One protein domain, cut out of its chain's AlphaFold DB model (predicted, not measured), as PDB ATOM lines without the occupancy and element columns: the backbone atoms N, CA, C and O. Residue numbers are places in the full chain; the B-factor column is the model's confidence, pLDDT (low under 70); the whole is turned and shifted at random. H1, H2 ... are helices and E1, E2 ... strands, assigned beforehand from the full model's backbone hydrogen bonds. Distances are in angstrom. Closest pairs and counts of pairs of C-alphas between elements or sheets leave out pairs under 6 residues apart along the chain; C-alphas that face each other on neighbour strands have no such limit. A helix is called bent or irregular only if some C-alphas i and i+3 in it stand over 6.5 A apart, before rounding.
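Overview. This is residues 11 to 148 of the 276 residues of an uncharacterized protein of Acidithiobacillus sp. SH (UniProt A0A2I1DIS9). One very long, slightly bent helix, H1, makes the long axis: residues 11 to 42 stick out as a bare arm, and the rest packs along one face of a small sheet, E1, E4 and E5. Short H3 is on that same face, and the small hairpin E2 and E3 lies at one end. The printed part has 138 residues, in order H1 H2 H3 E1 E2 E3 E4 E5, a mixed class of helices and strands; the sheet order is E1 - E4 - E5, antiparallel. It is extended, radius of gyration of the C-alphas 23.0 A, spanning 88 by 26 by 21 A.

Arrangement. H1, residues 11 to 64, was assigned as one helix by its hydrogen bonds but is bent, C-alphas 37 and 40 being 6.6 A apart; its arms H1a, 11 to 37, and H1b, 40 to 64, stand at a shallow tilt of 20 degrees. H1b and H3, residues 79 to 85, make two layers, helices on one face of a sheet, with E1, residues 95 to 98, E4, 113 to 118, and E5, 141 to 146. H1b is 7.8 A over the sheet and runs along the strands, at 14 degrees to E5 on the local plane; its closest C-alphas to E5 are Lys 48 and Asn 141, 5.4 A. H3 stands up from the sheet over E1, with C-alphas of Ala 79 and Leu 96 at 5.4 A. N 97 and O 115 of E1 and E4 are 2.9 A apart; N 114 and O 145 of the hairpin E4 and E5, 2.8 A. In the hairpin E2, 102 to 104, and E3, 109 to 111, N 102 and O 111 are 2.8 A apart. The closest C-alphas of H2, 66 to 70, and E3 are Ser 70 and Pro 110, 5.9 A. In H1a, H1b, H2 and H3 every O i to N i+4 pair is within hydrogen-bond range.

Along the chain. H1a begins at C-alpha 11 (-34.065, 75.149, -15.658) and is 38.2 A long; H1b is 36.5 A. E4 is 17.2 A and E5 16.9 A, ending at C-alpha 146 (7.987, 21.504, 4.460).

Size, cuts and confidence. The C-alphas farthest apart are Val 11 and Tyr 107, 88.2 A. The printed part has no cut; the link E4 to E5, 22 residues, is long. Residues 31 to 37, 70 and 72 to 76 are under pLDDT 70.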
ATOM      1  N   VAL A  11     -34.984  75.125 -16.808       77.38
ATOM      2  CA  VAL A  11     -34.065  75.149 -15.658       77.38
ATOM      3  C   VAL A  11     -34.395  74.026 -14.671       77.38
ATOM      4  O   VAL A  11     -33.484  73.358 -14.185       77.38
ATOM      5  N   ALA A  12     -35.681  73.756 -14.425       75.94
ATOM      6  CA  ALA A  12     -36.110  72.654 -13.565       75.94
ATOM      7  C   ALA A  12     -35.706  71.276 -14.126       75.94
ATOM      8  O   ALA A  12     -35.219  70.428 -13.378       75.94
ATOM      9  N   ALA A  13     -35.840  71.061 -15.439       77.94
ATOM     10  CA  ALA A  13     -35.411  69.823 -16.092       77.94
ATOM     11  C   ALA A  13     -33.883  69.626 -16.036       77.94
ATOM     12  O   ALA A  13     -33.410  68.518 -15.777       77.94
ATOM     13  N   LEU A  14     -33.109  70.703 -16.218       80.56
ATOM     14  CA  LEU A  14     -31.649  70.687 -16.075       80.56
ATOM     15  C   LEU A  14     -31.211  70.373 -14.639       80.56
ATOM     16  O   LEU A  14     -30.335  69.534 -14.440       80.56
ATOM     17  N   LEU A  15     -31.843  70.989 -13.637       82.88
ATOM     18  CA  LEU A  15     -31.566  70.704 -12.226       82.88
ATOM     19  C   LEU A  15     -31.900  69.254 -11.861       82.88
ATOM     20  O   LEU A  15     -31.102  68.598 -11.196       82.88
ATOM     21  N   LEU A  16     -33.030  68.727 -12.342       85.69
ATOM     22  CA  LEU A  16     -33.404  67.328 -12.132       85.69
ATOM     23  C   LEU A  16     -32.359  66.375 -12.734       85.69
ATOM     24  O   LEU A  16     -31.938  65.427 -12.072       85.69
ATOM     25  N   ALA A  17     -31.899  66.643 -13.958       85.75
ATOM     26  CA  ALA A  17     -30.880  65.831 -14.618       85.75
ATOM     27  C   ALA A  17     -29.543  65.841 -13.855       85.75
ATOM     28  O   ALA A  17     -28.925  64.790 -13.690       85.75
ATOM     29  N   VAL A  18     -29.121  66.998 -13.337       88.25
ATOM     30  CA  VAL A  18     -27.904  67.121 -12.514       88.25
ATOM     31  C   VAL A  18     -28.045  66.352 -11.200       88.25
ATOM     32  O   VAL A  18     -27.128  65.626 -10.823       88.25
ATOM     33  N   VAL A  19     -29.193  66.448 -10.524       88.44
ATOM     34  CA  VAL A  19     -29.452  65.703  -9.281       88.44
ATOM     35  C   VAL A  19     -29.441  64.195  -9.534       88.44
ATOM     36  O   VAL A  19     -28.789  63.464  -8.792       88.44
ATOM     37  N   ILE A  20     -30.084  63.721 -10.604       89.56
ATOM     38  CA  ILE A  20     -30.062  62.300 -10.981       89.56
ATOM     39  C   ILE A  20     -28.627  61.846 -11.275       89.56
ATOM     40  O   ILE A  20     -28.210  60.789 -10.801       89.56
ATOM     41  N   MET A  21     -27.847  62.645 -12.007       89.81
ATOM     42  CA  MET A  21     -26.463  62.308 -12.335       89.81
ATOM     43  C   MET A  21     -25.572  62.255 -11.080       89.81
ATOM     44  O   MET A  21     -24.774  61.329 -10.944       89.81
ATOM     45  N   LEU A  22     -25.750  63.182 -10.132       87.88
ATOM     46  CA  LEU A  22     -25.054  63.175  -8.840       87.88
ATOM     47  C   LEU A  22     -25.426  61.958  -7.988       87.88
ATOM     48  O   LEU A  22     -24.549  61.339  -7.389       87.88
ATOM     49  N   VAL A  23     -26.706  61.582  -7.963       87.38
ATOM     50  CA  VAL A  23     -27.182  60.390  -7.250       87.38
ATOM     51  C   VAL A  23     -26.597  59.116  -7.866       87.38
ATOM     52  O   VAL A  23     -26.111  58.257  -7.133       87.38
ATOM     53  N   LEU A  24     -26.562  59.004  -9.196       88.00
ATOM     54  CA  LEU A  24     -25.944  57.868  -9.888       88.00
ATOM     55  C   LEU A  24     -24.432  57.788  -9.622       88.00
ATOM     56  O   LEU A  24     -23.924  56.710  -9.318       88.00
ATOM     57  N   LEU A  25     -23.718  58.918  -9.659       85.62
ATOM     58  CA  LEU A  25     -22.298  58.990  -9.295       85.62
ATOM     59  C   LEU A  25     -22.055  58.561  -7.843       85.62
ATOM     60  O   LEU A  25     -21.131  57.792  -7.580       85.62
ATOM     61  N   ALA A  26     -22.900  59.002  -6.909       81.06
ATOM     62  CA  ALA A  26     -22.813  58.610  -5.505       81.06
ATOM     63  C   ALA A  26     -23.082  57.107  -5.303       81.06
ATOM     64  O   ALA A  26     -22.379  56.459  -4.524       81.06
ATOM     65  N   MET A  27     -24.039  56.518  -6.030       83.06
ATOM     66  CA  MET A  27     -24.289  55.069  -6.001       83.06
ATOM     67  C   MET A  27     -23.102  54.266  -6.553       83.06
ATOM     68  O   MET A  27     -22.705  53.267  -5.958       83.06
ATOM     69  N   VAL A  28     -22.482  54.713  -7.648       79.75
ATOM     70  CA  VAL A  28     -21.288  54.052  -8.206       79.75
ATOM     71  C   VAL A  28     -20.096  54.175  -7.251       79.75
ATOM     72  O   VAL A  28     -19.399  53.189  -7.009       79.75
ATOM     73  N   ALA A  29     -19.884  55.351  -6.654       72.62
ATOM     74  CA  ALA A  29     -18.811  55.576  -5.689       72.62
ATOM     75  C   ALA A  29     -18.988  54.730  -4.417       72.62
ATOM     76  O   ALA A  29     -18.025  54.135  -3.937       72.62
ATOM     77  N   THR A  30     -20.213  54.617  -3.897       72.75
ATOM     78  CA  THR A  30     -20.513  53.772  -2.729       72.75
ATOM     79  C   THR A  30     -20.388  52.283  -3.046       72.75
ATOM     80  O   THR A  30     -19.815  51.553  -2.240       72.75
ATOM     81  N   ALA A  31     -20.814  51.824  -4.227       68.38
ATOM     82  CA  ALA A  31     -20.597  50.444  -4.670       68.38
ATOM     83  C   ALA A  31     -19.100  50.110  -4.820       68.38
ATOM     84  O   ALA A  31     -18.637  49.069  -4.343       68.38
ATOM     85  N   ALA A  32     -18.312  51.014  -5.412       66.00
ATOM     86  CA  ALA A  32     -16.862  50.869  -5.531       66.00
ATOM     87  C   ALA A  32     -16.166  50.883  -4.157       66.00
ATOM     88  O   ALA A  32     -15.284  50.059  -3.894       66.00
ATOM     89  N   ALA A  33     -16.600  51.761  -3.246       64.81
ATOM     90  CA  ALA A  33     -16.102  51.819  -1.876       64.81
ATOM     91  C   ALA A  33     -16.448  50.544  -1.093       64.81
ATOM     92  O   ALA A  33     -15.578  49.990  -0.431       64.81
ATOM     93  N   PHE A  34     -17.666  50.012  -1.208       65.44
ATOM     94  CA  PHE A  34     -18.078  48.773  -0.538       65.44
ATOM     95  C   PHE A  34     -17.289  47.554  -1.043       65.44
ATOM     96  O   PHE A  34     -16.831  46.716  -0.262       65.44
ATOM     97  N   THR A  35     -17.066  47.482  -2.355       64.25
ATOM     98  CA  THR A  35     -16.290  46.403  -2.985       64.25
ATOM     99  C   THR A  35     -14.829  46.426  -2.525       64.25
ATOM    100  O   THR A  35     -14.279  45.395  -2.132       64.25
ATOM    101  N   SER A  36     -14.208  47.608  -2.517       64.69
ATOM    102  CA  SER A  36     -12.798  47.778  -2.142       64.69
ATOM    103  C   SER A  36     -12.546  47.681  -0.633       64.69
ATOM    104  O   SER A  36     -11.535  47.110  -0.233       64.69
ATOM    105  N   SER A  37     -13.455  48.183   0.209       68.06
ATOM    106  CA  SER A  37     -13.262  48.224   1.668       68.06
ATOM    107  C   SER A  37     -13.744  46.976   2.412       68.06
ATOM    108  O   SER A  37     -13.190  46.662   3.462       68.06
ATOM    109  N   ILE A  38     -14.744  46.245   1.898       70.81
ATOM    110  CA  ILE A  38     -15.372  45.132   2.635       70.81
ATOM    111  C   ILE A  38     -15.213  43.797   1.905       70.81
ATOM    112  O   ILE A  38     -14.825  42.802   2.520       70.81
ATOM    113  N   GLN A  39     -15.490  43.740   0.601       75.62
ATOM    114  CA  GLN A  39     -15.483  42.459  -0.115       75.62
ATOM    115  C   GLN A  39     -14.067  41.951  -0.399       75.62
ATOM    116  O   GLN A  39     -13.789  40.771  -0.176       75.62
ATOM    117  N   LEU A  40     -13.157  42.827  -0.838       79.56
ATOM    118  CA  LEU A  40     -11.789  42.432  -1.184       79.56
ATOM    119  C   LEU A  40     -11.010  41.839   0.009       79.56
ATOM    120  O   LEU A  40     -10.481  40.732  -0.131       79.56
ATOM    121  N   PRO A  41     -10.975  42.487   1.196       83.94
ATOM    122  CA  PRO A  41     -10.245  41.954   2.348       83.94
ATOM    123  C   PRO A  41     -10.827  40.630   2.851       83.94
ATOM    124  O   PRO A  41     -10.085  39.728   3.242       83.94
ATOM    125  N   ARG A  42     -12.158  40.481   2.797       87.38
ATOM    126  CA  ARG A  42     -12.833  39.237   3.174       87.38
ATOM    127  C   ARG A  42     -12.447  38.084   2.249       87.38
ATOM    128  O   ARG A  42     -12.074  37.025   2.742       87.38
ATOM    129  N   ILE A  43     -12.492  38.288   0.930       87.50
ATOM    130  CA  ILE A  43     -12.102  37.258  -0.046       87.50
ATOM    131  C   ILE A  43     -10.632  36.871   0.145       87.50
ATOM    132  O   ILE A  43     -10.306  35.686   0.144       87.50
ATOM    133  N   GLN A  44      -9.742  37.844   0.359       88.69
ATOM    134  CA  GLN A  44      -8.327  37.569   0.629       88.69
ATOM    135  C   GLN A  44      -8.136  36.743   1.907       88.69
ATOM    136  O   GLN A  44      -7.359  35.787   1.913       88.69
ATOM    137  N   TYR A  45      -8.868  37.068   2.974       91.56
ATOM    138  CA  TYR A  45      -8.845  36.297   4.212       91.56
ATOM    139  C   TYR A  45      -9.343  34.859   4.003       91.56
ATOM    140  O   TYR A  45      -8.668  33.915   4.415       91.56
ATOM    141  N   GLU A  46     -10.475  34.674   3.317       93.81
ATOM    142  CA  GLU A  46     -11.032  33.352   2.999       93.81
ATOM    143  C   GLU A  46     -10.064  32.517   2.144       93.81
ATOM    144  O   GLU A  46      -9.831  31.346   2.445       93.81
ATOM    145  N   GLN A  47      -9.430  33.118   1.132       94.62
ATOM    146  CA  GLN A  47      -8.409  32.459   0.311       94.62
ATOM    147  C   GLN A  47      -7.188  32.043   1.134       94.62
ATOM    148  O   GLN A  47      -6.705  30.920   0.991       94.62
ATOM    149  N   LYS A  48      -6.695  32.918   2.019       94.62
ATOM    150  CA  LYS A  48      -5.568  32.609   2.905       94.62
ATOM    151  C   LYS A  48      -5.892  31.440   3.839       94.62
ATOM    152  O   LYS A  48      -5.098  30.506   3.931       94.62
ATOM    153  N   GLN A  49      -7.057  31.464   4.488       96.25
ATOM    154  CA  GLN A  49      -7.526  30.368   5.346       96.25
ATOM    155  C   GLN A  49      -7.661  29.062   4.562       96.25
ATOM    156  O   GLN A  49      -7.227  28.003   5.017       96.25
ATOM    157  N   TYR A  50      -8.209  29.139   3.350       96.75
ATOM    158  CA  TYR A  50      -8.335  27.992   2.469       96.75
ATOM    159  C   TYR A  50      -6.963  27.388   2.126       96.75
ATOM    160  O   TYR A  50      -6.752  26.204   2.383       96.75
ATOM    161  N   VAL A  51      -5.997  28.187   1.659       96.88
ATOM    162  CA  VAL A  51      -4.631  27.724   1.344       96.88
ATOM    163  C   VAL A  51      -3.937  27.110   2.570       96.88
ATOM    164  O   VAL A  51      -3.322  26.048   2.467       96.88
ATOM    165  N   GLN A  52      -4.085  27.715   3.752       96.75
ATOM    166  CA  GLN A  52      -3.555  27.155   5.002       96.75
ATOM    167  C   GLN A  52      -4.196  25.803   5.349       96.75
ATOM    168  O   GLN A  52      -3.499  24.871   5.752       96.75
ATOM    169  N   SER A  53      -5.511  25.666   5.160       97.00
ATOM    170  CA  SER A  53      -6.221  24.404   5.397       97.00
ATOM    171  C   SER A  53      -5.761  23.288   4.451       97.00
ATOM    172  O   SER A  53      -5.635  22.140   4.879       97.00
ATOM    173  N   VAL A  54      -5.446  23.629   3.196       96.81
ATOM    174  CA  VAL A  54      -4.891  22.701   2.202       96.81
ATOM    175  C   VAL A  54      -3.518  22.214   2.646       96.81
ATOM    176  O   VAL A  54      -3.307  21.010   2.744       96.81
ATOM    177  N   VAL A  55      -2.609  23.128   2.997       95.75
ATOM    178  CA  VAL A  55      -1.270  22.775   3.498       95.75
ATOM    179  C   VAL A  55      -1.344  21.906   4.756       95.75
ATOM    180  O   VAL A  55      -0.594  20.941   4.874       95.75
ATOM    181  N   LYS A  56      -2.287  22.174   5.666       95.62
ATOM    182  CA  LYS A  56      -2.513  21.325   6.846       95.62
ATOM    183  C   LYS A  56      -2.923  19.896   6.464       95.62
ATOM    184  O   LYS A  56      -2.414  18.948   7.057       95.62
ATOM    185  N   ARG A  57      -3.822  19.731   5.488       95.50
ATOM    186  CA  ARG A  57      -4.254  18.409   4.991       95.50
ATOM    187  C   ARG A  57      -3.125  17.669   4.279       95.50
ATOM    188  O   ARG A  57      -2.916  16.495   4.558       95.50
ATOM    189  N   ILE A  58      -2.363  18.374   3.442       93.44
ATOM    190  CA  ILE A  58      -1.134  17.857   2.825       93.44
ATOM    191  C   ILE A  58      -0.167  17.375   3.906       93.44
ATOM    192  O   ILE A  58       0.356  16.273   3.799       93.44
ATOM    193  N   GLY A  59       0.014  18.146   4.979       92.25
ATOM    194  CA  GLY A  59       0.886  17.747   6.075       92.25
ATOM    195  C   GLY A  59       0.421  16.505   6.830       92.25
ATOM    196  O   GLY A  59       1.248  15.658   7.159       92.25
ATOM    197  N   ALA A  60      -0.885  16.363   7.062       91.69
ATOM    198  CA  ALA A  60      -1.449  15.157   7.669       91.69
ATOM    199  C   ALA A  60      -1.255  13.926   6.766       91.69
ATOM    200  O   ALA A  60      -0.801  12.887   7.238       91.69
ATOM    201  N   TYR A  61      -1.525  14.069   5.465       89.88
ATOM    202  CA  TYR A  61      -1.296  13.015   4.476       89.88
ATOM    203  C   TYR A  61       0.181  12.616   4.387       89.88
ATOM    204  O   TYR A  61       0.511  11.432   4.336       89.88
ATOM    205  N   TYR A  62       1.082  13.600   4.395       88.38
ATOM    206  CA  TYR A  62       2.520  13.364   4.365       88.38
ATOM    207  C   TYR A  62       2.963  12.531   5.571       88.38
ATOM    208  O   TYR A  62       3.727  11.584   5.416       88.38
ATOM    209  N   GLN A  63       2.464  12.852   6.769       86.81
ATOM    210  CA  GLN A  63       2.779  12.107   7.989       86.81
ATOM    211  C   GLN A  63       2.251  10.670   7.943       86.81
ATOM    212  O   GLN A  63       3.004   9.751   8.251       86.81
ATOM    213  N   SER A  64       1.003  10.453   7.513       86.31
ATOM    214  CA  SER A  64       0.429   9.102   7.441       86.31
ATOM    215  C   SER A  64       1.097   8.213   6.390       86.31
ATOM    216  O   SER A  64       1.059   6.995   6.511       86.31
ATOM    217  N   ASN A  65       1.716   8.811   5.368       84.88
ATOM    218  CA  ASN A  65       2.336   8.098   4.249       84.88
ATOM    219  C   ASN A  65       3.867   8.227   4.217       84.88
ATOM    220  O   ASN A  65       4.493   7.866   3.220       84.88
ATOM    221  N   ALA A  66       4.490   8.723   5.290       81.44
ATOM    222  CA  ALA A  66       5.907   9.084   5.301       81.44
ATOM    223  C   ALA A  66       6.836   7.927   4.894       81.44
ATOM    224  O   ALA A  66       7.844   8.155   4.227       81.44
ATOM    225  N   TRP A  67       6.482   6.686   5.252       80.00
ATOM    226  CA  TRP A  67       7.243   5.500   4.857       80.00
ATOM    227  C   TRP A  67       7.173   5.236   3.353       80.00
ATOM    228  O   TRP A  67       8.206   5.108   2.698       80.00
ATOM    229  N   ALA A  68       5.971   5.220   2.779       78.94
ATOM    230  CA  ALA A  68       5.793   5.021   1.343       78.94
ATOM    231  C   ALA A  68       6.524   6.111   0.539       78.94
ATOM    232  O   ALA A  68       7.161   5.814  -0.470       78.94
ATOM    233  N   LEU A  69       6.498   7.350   1.039       72.69
ATOM    234  CA  LEU A  69       7.212   8.490   0.460       72.69
ATOM    235  C   LEU A  69       8.739   8.377   0.585       72.69
ATOM    236  O   LEU A  69       9.463   8.940  -0.229       72.69
ATOM    237  N   SER A  70       9.247   7.651   1.583       69.12
ATOM    238  CA  SER A  70      10.690   7.452   1.760       69.12
ATOM    239  C   SER A  70      11.328   6.377   0.886       69.12
ATOM    240  O   SER A  70      12.547   6.381   0.728       69.12
ATOM    241  N   GLN A  71      10.541   5.468   0.308       71.12
ATOM    242  CA  GLN A  71      11.036   4.312  -0.451       71.12
ATOM    243  C   GLN A  71      11.432   4.652  -1.901       71.12
ATOM    244  O   GLN A  71      11.317   3.828  -2.804       71.12
ATOM    245  N   GLY A  72      11.880   5.884  -2.160       53.88
ATOM    246  CA  GLY A  72      12.437   6.273  -3.460       53.88
ATOM    247  C   GLY A  72      11.431   6.355  -4.611       53.88
ATOM    248  O   GLY A  72      11.831   6.598  -5.747       53.88
ATOM    249  N   LYS A  73      10.126   6.230  -4.345       51.41
ATOM    250  CA  LYS A  73       9.132   6.806  -5.247       51.41
ATOM    251  C   LYS A  73       9.192   8.308  -5.012       51.41
ATOM    252  O   LYS A  73       8.690   8.771  -3.989       51.41
ATOM    253  N   THR A  74       9.836   9.046  -5.924       53.75
ATOM    254  CA  THR A  74       9.594  10.489  -6.106       53.75
ATOM    255  C   THR A  74       8.141  10.732  -5.791       53.75
ATOM    256  O   THR A  74       7.364  10.025  -6.417       53.75
ATOM    257  N   PHE A  75       7.805  11.603  -4.828       61.72
ATOM    258  CA  PHE A  75       6.432  11.946  -4.433       61.72
ATOM    259  C   PHE A  75       5.486  11.732  -5.628       61.72
ATOM    260  O   PHE A  75       5.444  12.594  -6.506       61.72
ATOM    261  N   PRO A  76       4.848  10.549  -5.776       60.00
ATOM    262  CA  PRO A  76       4.510  10.060  -7.124       60.00
ATOM    263  C   PRO A  76       3.219  10.675  -7.643       60.00
ATOM    264  O   PRO A  76       2.613  10.179  -8.582       60.00
ATOM    265  N   LEU A  77       2.803  11.751  -6.991       71.31
ATOM    266  CA  LEU A  77       1.564  12.437  -7.199       71.31
ATOM    267  C   LEU A  77       1.905  13.752  -7.875       71.31
ATOM    268  O   LEU A  77       2.593  14.612  -7.323       71.31
ATOM    269  N   THR A  78       1.367  13.925  -9.069       85.25
ATOM    270  CA  THR A  78       1.149  15.248  -9.634       85.25
ATOM    271  C   THR A  78       0.381  16.118  -8.632       85.25
ATOM    272  O   THR A  78      -0.320  15.629  -7.741       85.25
ATOM    273  N   ALA A  79       0.445  17.440  -8.799       87.00
ATOM    274  CA  ALA A  79      -0.344  18.380  -8.001       87.00
ATOM    275  C   ALA A  79      -1.834  17.984  -7.896       87.00
ATOM    276  O   ALA A  79      -2.438  18.121  -6.835       87.00
ATOM    277  N   SER A  80      -2.420  17.474  -8.985       88.38
ATOM    278  CA  SER A  80      -3.829  17.071  -9.029       88.38
ATOM    279  C   SER A  80      -4.107  15.798  -8.230       88.38
ATOM    280  O   SER A  80      -5.108  15.733  -7.513       88.38
ATOM    281  N   GLU A  81      -3.236  14.797  -8.335       89.50
ATOM    282  CA  GLU A  81      -3.363  13.548  -7.578       89.50
ATOM    283  C   GLU A  81      -3.213  13.816  -6.081       89.50
ATOM    284  O   GLU A  81      -4.063  13.397  -5.303       89.50
ATOM    285  N   LEU A  82      -2.236  14.641  -5.682       90.50
ATOM    286  CA  LEU A  82      -2.063  15.015  -4.280       90.50
ATOM    287  C   LEU A  82      -3.319  15.689  -3.717       90.50
ATOM    288  O   LEU A  82      -3.771  15.325  -2.637       90.50
ATOM    289  N   LEU A  83      -3.893  16.663  -4.435       93.06
ATOM    290  CA  LEU A  83      -5.122  17.342  -4.004       93.06
ATOM    291  C   LEU A  83      -6.301  16.376  -3.850       93.06
ATOM    292  O   LEU A  83      -7.110  16.546  -2.934       93.06
ATOM    293  N   THR A  84      -6.383  15.379  -4.730       91.62
ATOM    294  CA  THR A  84      -7.422  14.345  -4.697       91.62
ATOM    295  C   THR A  84      -7.249  13.446  -3.477       91.62
ATOM    296  O   THR A  84      -8.188  13.305  -2.694       91.62
ATOM    297  N   ASP A  85      -6.038  12.935  -3.249       89.06
ATOM    298  CA  ASP A  85      -5.721  12.039  -2.131       89.06
ATOM    299  C   ASP A  85      -5.924  12.710  -0.770       89.06
ATOM    300  O   ASP A  85      -6.403  12.085   0.178       89.06
ATOM    301  N   VAL A  86      -5.631  14.011  -0.658       93.00
ATOM    302  CA  VAL A  86      -5.875  14.760   0.588       93.00
ATOM    303  C   VAL A  86      -7.329  15.223   0.760       93.00
ATOM    304  O   VAL A  86      -7.657  15.926   1.728       93.00
ATOM    305  N   GLY A  87      -8.210  14.872  -0.183       94.12
ATOM    306  CA  GLY A  87      -9.628  15.223  -0.166       94.12
ATOM    307  C   GLY A  87      -9.872  16.732  -0.216       94.12
ATOM    308  O   GLY A  87     -10.730  17.252   0.507       94.12
ATOM    309  N   VAL A  88      -9.078  17.466  -1.002       95.19
ATOM    310  CA  VAL A  88      -9.235  18.913  -1.190       95.19
ATOM    311  C   VAL A  88     -10.116  19.189  -2.402       95.19
ATOM    312  O   VAL A  88      -9.743  18.958  -3.548       95.19
ATOM    313  N   ASN A  89     -11.278  19.788  -2.143       93.56
ATOM    314  CA  ASN A  89     -12.134  20.340  -3.189       93.56
ATOM    315  C   ASN A  89     -11.517  21.630  -3.730       93.56
ATOM    316  O   ASN A  89     -11.480  22.627  -3.011       93.56
ATOM    317  N   GLN A  90     -11.074  21.621  -4.988       92.06
ATOM    318  CA  GLN A  90     -10.401  22.763  -5.601       92.06
ATOM    319  C   GLN A  90     -11.322  23.992  -5.680       92.06
ATOM    320  O   GLN A  90     -12.394  23.960  -6.282       92.06
ATOM    321  N   LYS A  91     -10.885  25.098  -5.070       93.12
ATOM    322  CA  LYS A  91     -11.546  26.410  -5.102       93.12
ATOM    323  C   LYS A  91     -10.548  27.498  -5.476       93.12
ATOM    324  O   LYS A  91      -9.344  27.330  -5.290       93.12
ATOM    325  N   TYR A  92     -11.066  28.616  -5.983       91.81
ATOM    326  CA  TYR A  92     -10.292  29.822  -6.308       91.81
ATOM    327  C   TYR A  92      -9.129  29.590  -7.291       91.81
ATOM    328  O   TYR A  92      -8.177  30.358  -7.300       91.81
ATOM    329  N   GLY A  93      -9.178  28.529  -8.103       91.62
ATOM    330  CA  GLY A  93      -8.083  28.186  -9.014       91.62
ATOM    331  C   GLY A  93      -6.783  27.812  -8.297       91.62
ATOM    332  O   GLY A  93      -5.714  28.145  -8.797       91.62
ATOM    333  N   LEU A  94      -6.872  27.177  -7.119       94.88
ATOM    334  CA  LEU A  94      -5.727  26.681  -6.350       94.88
ATOM    335  C   LEU A  94      -4.712  25.951  -7.236       94.88
ATOM    336  O   LEU A  94      -5.069  25.055  -7.997       94.88
ATOM    337  N   GLN A  95      -3.443  26.287  -7.060       93.69
ATOM    338  CA  GLN A  95      -2.318  25.624  -7.702       93.69
ATOM    339  C   GLN A  95      -1.364  25.085  -6.641       93.69
ATOM    340  O   GLN A  95      -1.238  25.660  -5.554       93.69
ATOM    341  N   LEU A  96      -0.700  23.977  -6.968       93.69
ATOM    342  CA  LEU A  96       0.376  23.416  -6.165       93.69
ATOM    343  C   LEU A  96       1.654  23.318  -6.986       93.69
ATOM    344  O   LEU A  96       1.621  23.093  -8.196       93.69
ATOM    345  N   CYS A  97       2.773  23.391  -6.285       91.69
ATOM    346  CA  CYS A  97       4.052  22.936  -6.781       91.69
ATOM    347  C   CYS A  97       4.723  22.066  -5.728       91.69
ATOM    348  O   CYS A  97       4.702  22.393  -4.542       91.69
ATOM    349  N   ILE A  98       5.321  20.974  -6.182       90.25
ATOM    350  CA  ILE A  98       6.086  20.045  -5.362       90.25
ATOM    351  C   ILE A  98       7.536  20.202  -5.811       90.25
ATOM    352  O   ILE A  98       7.821  20.105  -7.002       90.25
ATOM    353  N   GLY A  99       8.419  20.521  -4.870       89.06
ATOM    354  CA  GLY A  99       9.850  20.598  -5.129       89.06
ATOM    355  C   GLY A  99      10.464  19.219  -5.348       89.06
ATOM    356  O   GLY A  99       9.833  18.186  -5.132       89.06
ATOM    357  N   ASP A 100      11.729  19.215  -5.726       88.38
ATOM    358  CA  ASP A 100      12.559  18.030  -5.809       88.38
ATOM    359  C   ASP A 100      12.796  17.433  -4.419       88.38
ATOM    360  O   ASP A 100      12.661  18.083  -3.378       88.38
ATOM    361  N   GLN A 101      13.189  16.162  -4.404       88.06
ATOM    362  CA  GLN A 101      13.542  15.485  -3.168       88.06
ATOM    363  C   GLN A 101      14.774  16.138  -2.535       88.06
ATOM    364  O   GLN A 101      15.840  16.242  -3.145       88.06
ATOM    365  N   GLN A 102      14.641  16.512  -1.271       89.56
ATOM    366  CA  GLN A 102      15.718  16.998  -0.424       89.56
ATOM    367  C   GLN A 102      16.093  15.948   0.618       89.56
ATOM    368  O   GLN A 102      15.382  14.967   0.815       89.56
ATOM    369  N   GLN A 103      17.230  16.153   1.282       91.19
ATOM    370  CA  GLN A 103      17.742  15.260   2.318       91.19
ATOM    371  C   GLN A 103      17.935  16.038   3.619       91.19
ATOM    372  O   GLN A 103      18.479  17.143   3.603       91.19
ATOM    373  N   LEU A 104      17.466  15.481   4.734       91.31
ATOM    374  CA  LEU A 104      17.521  16.107   6.054       91.31
ATOM    375  C   LEU A 104      18.563  15.426   6.949       91.31
ATOM    376  O   LEU A 104      18.508  14.215   7.167       91.31
ATOM    377  N   GLY A 105      19.448  16.240   7.530       90.69
ATOM    378  CA  GLY A 105      20.360  15.840   8.603       90.69
ATOM    379  C   GLY A 105      21.393  14.779   8.212       90.69
ATOM    380  O   GLY A 105      21.594  14.469   7.038       90.69
ATOM    381  N   GLN A 106      22.051  14.216   9.228       90.56
ATOM    382  CA  GLN A 106      23.117  13.218   9.057       90.56
ATOM    383  C   GLN A 106      22.623  11.894   8.460       90.56
ATOM    384  O   GLN A 106      23.344  11.246   7.710       90.56
ATOM    385  N   TYR A 107      21.369  11.529   8.733       90.00
ATOM    386  CA  TYR A 107      20.755  10.294   8.241       90.00
ATOM    387  C   TYR A 107      20.221  10.408   6.811       90.00
ATOM    388  O   TYR A 107      19.687   9.433   6.298       90.00
ATOM    389  N   ARG A 108      20.348  11.587   6.176       90.88
ATOM    390  CA  ARG A 108      19.849  11.862   4.821       90.88
ATOM    391  C   ARG A 108      18.401  11.381   4.660       90.88
ATOM    392  O   ARG A 108      18.107  10.549   3.808       90.88
ATOM    393  N   LEU A 109      17.507  11.881   5.519       89.75
ATOM    394  CA  LEU A 109      16.089  11.529   5.445       89.75
ATOM    395  C   LEU A 109      15.438  12.269   4.265       89.75
ATOM    396  O   LEU A 109      15.473  13.507   4.255       89.75
ATOM    397  N   PRO A 110      14.813  11.567   3.304       89.25
ATOM    398  CA  PRO A 110      14.194  12.194   2.150       89.25
ATOM    399  C   PRO A 110      12.963  13.017   2.545       89.25
ATOM    400  O   PRO A 110      12.092  12.556   3.294       89.25
ATOM    401  N   TYR A 111      12.859  14.235   2.014       89.62
ATOM    402  CA  TYR A 111      11.666  15.062   2.161       89.62
ATOM    403  C   TYR A 111      11.378  15.948   0.951       89.62
ATOM    404  O   TYR A 111      12.240  16.154   0.103       89.62
ATOM    405  N   TYR A 112      10.162  16.496   0.898       89.38
ATOM    406  CA  TYR A 112       9.718  17.417  -0.150       89.38
ATOM    407  C   TYR A 112       9.172  18.709   0.450       89.38
ATOM    408  O   TYR A 112       8.580  18.711   1.536       89.38
ATOM    409  N   ASN A 113       9.335  19.805  -0.286       91.50
ATOM    410  CA  ASN A 113       8.641  21.060  -0.024       91.50
ATOM    411  C   ASN A 113       7.467  21.192  -0.991       91.50
ATOM    412  O   ASN A 113       7.599  20.911  -2.180       91.50
ATOM    413  N   ILE A 114       6.317  21.606  -0.474       92.25
ATOM    414  CA  ILE A 114       5.084  21.728  -1.247       92.25
ATOM    415  C   ILE A 114       4.543  23.135  -1.046       92.25
ATOM    416  O   ILE A 114       4.232  23.541   0.073       92.25
ATOM    417  N   TRP A 115       4.421  23.879  -2.136       95.00
ATOM    418  CA  TRP A 115       3.849  25.217  -2.141       95.00
ATOM    419  C   TRP A 115       2.430  25.162  -2.677       95.00
ATOM    420  O   TRP A 115       2.181  24.568  -3.721       95.00
ATOM    421  N   ALA A 116       1.512  25.810  -1.972       95.69
ATOM    422  CA  ALA A 116       0.124  25.965  -2.377       95.69
ATOM    423  C   ALA A 116      -0.199  27.446  -2.515       95.69
ATOM    424  O   ALA A 116       0.172  28.234  -1.643       95.69
ATOM    425  N   TRP A 117      -0.902  27.837  -3.576       95.56
ATOM    426  CA  TRP A 117      -1.303  29.228  -3.755       95.56
ATOM    427  C   TRP A 117      -2.568  29.408  -4.583       95.56
ATOM    428  O   TRP A 117      -2.983  28.532  -5.337       95.56
ATOM    429  N   VAL A 118      -3.161  30.595  -4.457       94.12
ATOM    430  CA  VAL A 118      -4.266  31.063  -5.298       94.12
ATOM    431  C   VAL A 118      -3.748  32.156  -6.245       94.12
ATOM    432  O   VAL A 118      -3.150  33.125  -5.764       94.12
ATOM    433  N   PRO A 119      -3.933  32.028  -7.574       90.75
ATOM    434  CA  PRO A 119      -3.533  33.051  -8.536       90.75
ATOM    435  C   PRO A 119      -4.204  34.405  -8.276       90.75
ATOM    436  O   PRO A 119      -5.344  34.480  -7.819       90.75
ATOM    437  N   HIS A 120      -3.505  35.493  -8.605       85.81
ATOM    438  CA  HIS A 120      -4.064  36.837  -8.486       85.81
ATOM    439  C   HIS A 120      -5.178  37.058  -9.536       85.81
ATOM    440  O   HIS A 120      -4.929  36.849 -10.727       85.81
ATOM    441  N   PRO A 121      -6.387  37.511  -9.147       78.94
ATOM    442  CA  PRO A 121      -7.540  37.587 -10.053       78.94
ATOM    443  C   PRO A 121      -7.382  38.621 -11.178       78.94
ATOM    444  O   PRO A 121      -7.963  38.454 -12.243       78.94
ATOM    445  N   GLY A 122      -6.575  39.667 -10.973       80.19
ATOM    446  CA  GLY A 122      -6.287  40.689 -11.990       80.19
ATOM    447  C   GLY A 122      -5.180  40.315 -12.981       80.19
ATOM    448  O   GLY A 122      -4.699  41.184 -13.701       80.19
ATOM    449  N   GLY A 123      -4.714  39.061 -12.976       76.31
ATOM    450  CA  GLY A 123      -3.494  38.669 -13.677       76.31
ATOM    451  C   GLY A 123      -2.233  39.204 -12.989       76.31
ATOM    452  O   GLY A 123      -2.283  39.736 -11.876       76.31
ATOM    453  N   GLY A 124      -1.084  39.009 -13.632       82.88
ATOM    454  CA  GLY A 124       0.226  39.385 -13.103       82.88
ATOM    455  C   GLY A 124       1.319  38.424 -13.552       82.88
ATOM    456  O   GLY A 124       1.075  37.490 -14.318       82.88
ATOM    457  N   LYS A 125       2.542  38.642 -13.064       88.25
ATOM    458  CA  LYS A 125       3.647  37.724 -13.336       88.25
ATOM    459  C   LYS A 125       3.380  36.418 -12.585       88.25
ATOM    460  O   LYS A 125       3.253  36.428 -11.358       88.25
ATOM    461  N   ALA A 126       3.291  35.315 -13.327       88.06
ATOM    462  CA  ALA A 126       3.060  33.987 -12.769       88.06
ATOM    463  C   ALA A 126       4.149  33.632 -11.741       88.06
ATOM    464  O   ALA A 126       5.307  34.013 -11.944       88.06
ATOM    465  N   PRO A 127       3.817  32.931 -10.645       91.50
ATOM    466  CA  PRO A 127       4.824  32.456  -9.709       91.50
ATOM    467  C   PRO A 127       5.782  31.497 -10.416       91.50
ATOM    468  O   PRO A 127       5.403  30.786 -11.346       91.50
ATOM    469  N   VAL A 128       7.033  31.489  -9.972       92.25
ATOM    470  CA  VAL A 128       8.043  30.563 -10.485       92.25
ATOM    471  C   VAL A 128       8.296  29.522  -9.418       92.25
ATOM    472  O   VAL A 128       8.704  29.861  -8.304       92.25
ATOM    473  N   CYS A 129       8.059  28.266  -9.774       86.06
ATOM    474  CA  CYS A 129       8.487  27.143  -8.971       86.06
ATOM    475  C   CYS A 129       9.780  26.577  -9.549       86.06
ATOM    476  O   CYS A 129       9.814  26.156 -10.703       86.06
ATOM    477  N   GLY A 130      10.846  26.635  -8.762       84.00
ATOM    478  CA  GLY A 130      12.089  25.939  -9.047       84.00
ATOM    479  C   GLY A 130      12.162  24.626  -8.278       84.00
ATOM    480  O   GLY A 130      11.323  24.343  -7.426       84.00
ATOM    481  N   SER A 131      13.238  23.879  -8.518       79.25
ATOM    482  CA  SER A 131      13.545  22.614  -7.848       79.25
ATOM    483  C   SER A 131      13.355  22.642  -6.335       79.25
ATOM    484  O   SER A 131      12.862  21.684  -5.774       79.25
ATOM    485  N   ASN A 132      13.703  23.728  -5.642       83.62
ATOM    486  CA  ASN A 132      13.518  23.831  -4.186       83.62
ATOM    487  C   ASN A 132      13.170  25.247  -3.721       83.62
ATOM    488  O   ASN A 132      13.330  25.596  -2.552       83.62
ATOM    489  N   THR A 133      12.723  26.088  -4.646       89.50
ATOM    490  CA  THR A 133      12.457  27.499  -4.392       89.50
ATOM    491  C   THR A 133      11.111  27.878  -4.974       89.50
ATOM    492  O   THR A 133      10.708  27.398  -6.032       89.50
ATOM    493  N   PHE A 134      10.421  28.784  -4.293       93.56
ATOM    494  CA  PHE A 134       9.172  29.348  -4.776       93.56
ATOM    495  C   PHE A 134       9.277  30.861  -4.772       93.56
ATOM    496  O   PHE A 134       9.478  31.480  -3.727       93.56
ATOM    497  N   THR A 135       9.150  31.452  -5.956       94.94
ATOM    498  CA  THR A 135       9.074  32.900  -6.117       94.94
ATOM    499  C   THR A 135       7.614  33.277  -6.357       94.94
ATOM    500  O   THR A 135       7.110  33.032  -7.456       94.94
ATOM    501  N   PRO A 136       6.925  33.882  -5.374       90.62
ATOM    502  CA  PRO A 136       5.491  34.156  -5.478       90.62
ATOM    503  C   PRO A 136       5.134  35.159  -6.586       90.62
ATOM    504  O   PRO A 136       4.028  35.108  -7.119       90.62
ATOM    505  N   ASN A 137       6.051  36.056  -6.969       92.75
ATOM    506  CA  ASN A 137       5.789  37.152  -7.909       92.75
ATOM    507  C   ASN A 137       4.524  37.946  -7.513       92.75
ATOM    508  O   ASN A 137       4.532  38.604  -6.477       92.75
ATOM    509  N   SER A 138       3.446  37.897  -8.303       89.19
ATOM    510  CA  SER A 138       2.195  38.628  -8.029       89.19
ATOM    511  C   SER A 138       1.231  37.905  -7.070       89.19
ATOM    512  O   SER A 138       0.145  38.412  -6.790       89.19
ATOM    513  N   VAL A 139       1.588  36.720  -6.570       90.94
ATOM    514  CA  VAL A 139       0.751  35.919  -5.666       90.94
ATOM    515  C   VAL A 139       0.874  36.417  -4.226       90.94
ATOM    516  O   VAL A 139       1.952  36.393  -3.639       90.94
ATOM    517  N   GLN A 140      -0.251  36.811  -3.627       85.31
ATOM    518  CA  GLN A 140      -0.305  37.259  -2.227       85.31
ATOM    519  C   GLN A 140      -0.679  36.130  -1.255       85.31
ATOM    520  O   GLN A 140      -0.213  36.103  -0.119       85.31
ATOM    521  N   ASN A 141      -1.500  35.181  -1.711       91.56
ATOM    522  CA  ASN A 141      -2.022  34.092  -0.890       91.56
ATOM    523  C   ASN A 141      -1.314  32.785  -1.247       91.56
ATOM    524  O   ASN A 141      -1.758  32.053  -2.132       91.56
ATOM    525  N   PHE A 142      -0.213  32.503  -0.551       94.56
ATOM    526  CA  PHE A 142       0.529  31.251  -0.670       94.56
ATOM    527  C   PHE A 142       0.910  30.694   0.705       94.56
ATOM    528  O   PHE A 142       0.974  31.425   1.695       94.56
ATOM    529  N   ALA A 143       1.169  29.392   0.766       96.31
ATOM    530  CA  ALA A 143       1.716  28.725   1.936       96.31
ATOM    531  C   ALA A 143       2.700  27.629   1.516       96.31
ATOM    532  O   ALA A 143       2.553  27.017   0.460       96.31
ATOM    533  N   LEU A 144       3.692  27.391   2.372       94.50
ATOM    534  CA  LEU A 144       4.661  26.309   2.249       94.50
ATOM    535  C   LEU A 144       4.335  25.233   3.285       94.50
ATOM    536  O   LEU A 144       4.203  25.526   4.474       94.50
ATOM    537  N   TYR A 145       4.283  23.989   2.834       93.69
ATOM    538  CA  TYR A 145       4.489  22.821   3.669       93.69
ATOM    539  C   TYR A 145       5.908  22.299   3.454       93.69
ATOM    540  O   TYR A 145       6.270  21.960   2.330       93.69
ATOM    541  N   SER A 146       6.698  22.193   4.521       92.31
ATOM    542  CA  SER A 146       7.987  21.504   4.460       92.31
ATOM    543  C   SER A 146       7.891  20.148   5.146       92.31
ATOM    544  O   SER A 146       7.615  20.072   6.348       92.31
ATOM    545  N   GLY A 147       8.172  19.079   4.399       91.19
ATOM    546  CA  GLY A 147       8.245  17.722   4.939       91.19
ATOM    547  C   GLY A 147       9.382  17.525   5.949       91.19
ATOM    548  O   GLY A 147       9.340  16.568   6.717       91.19
ATOM    549  N   ALA A 148      10.364  18.436   6.011       91.25
ATOM    550  CA  ALA A 148      11.491  18.345   6.940       91.25
ATOM    551  C   ALA A 148      11.037  18.258   8.405       91.25
ATOM    552  O   ALA A 148      11.529  17.423   9.161       91.25
TER     553      ALA A 148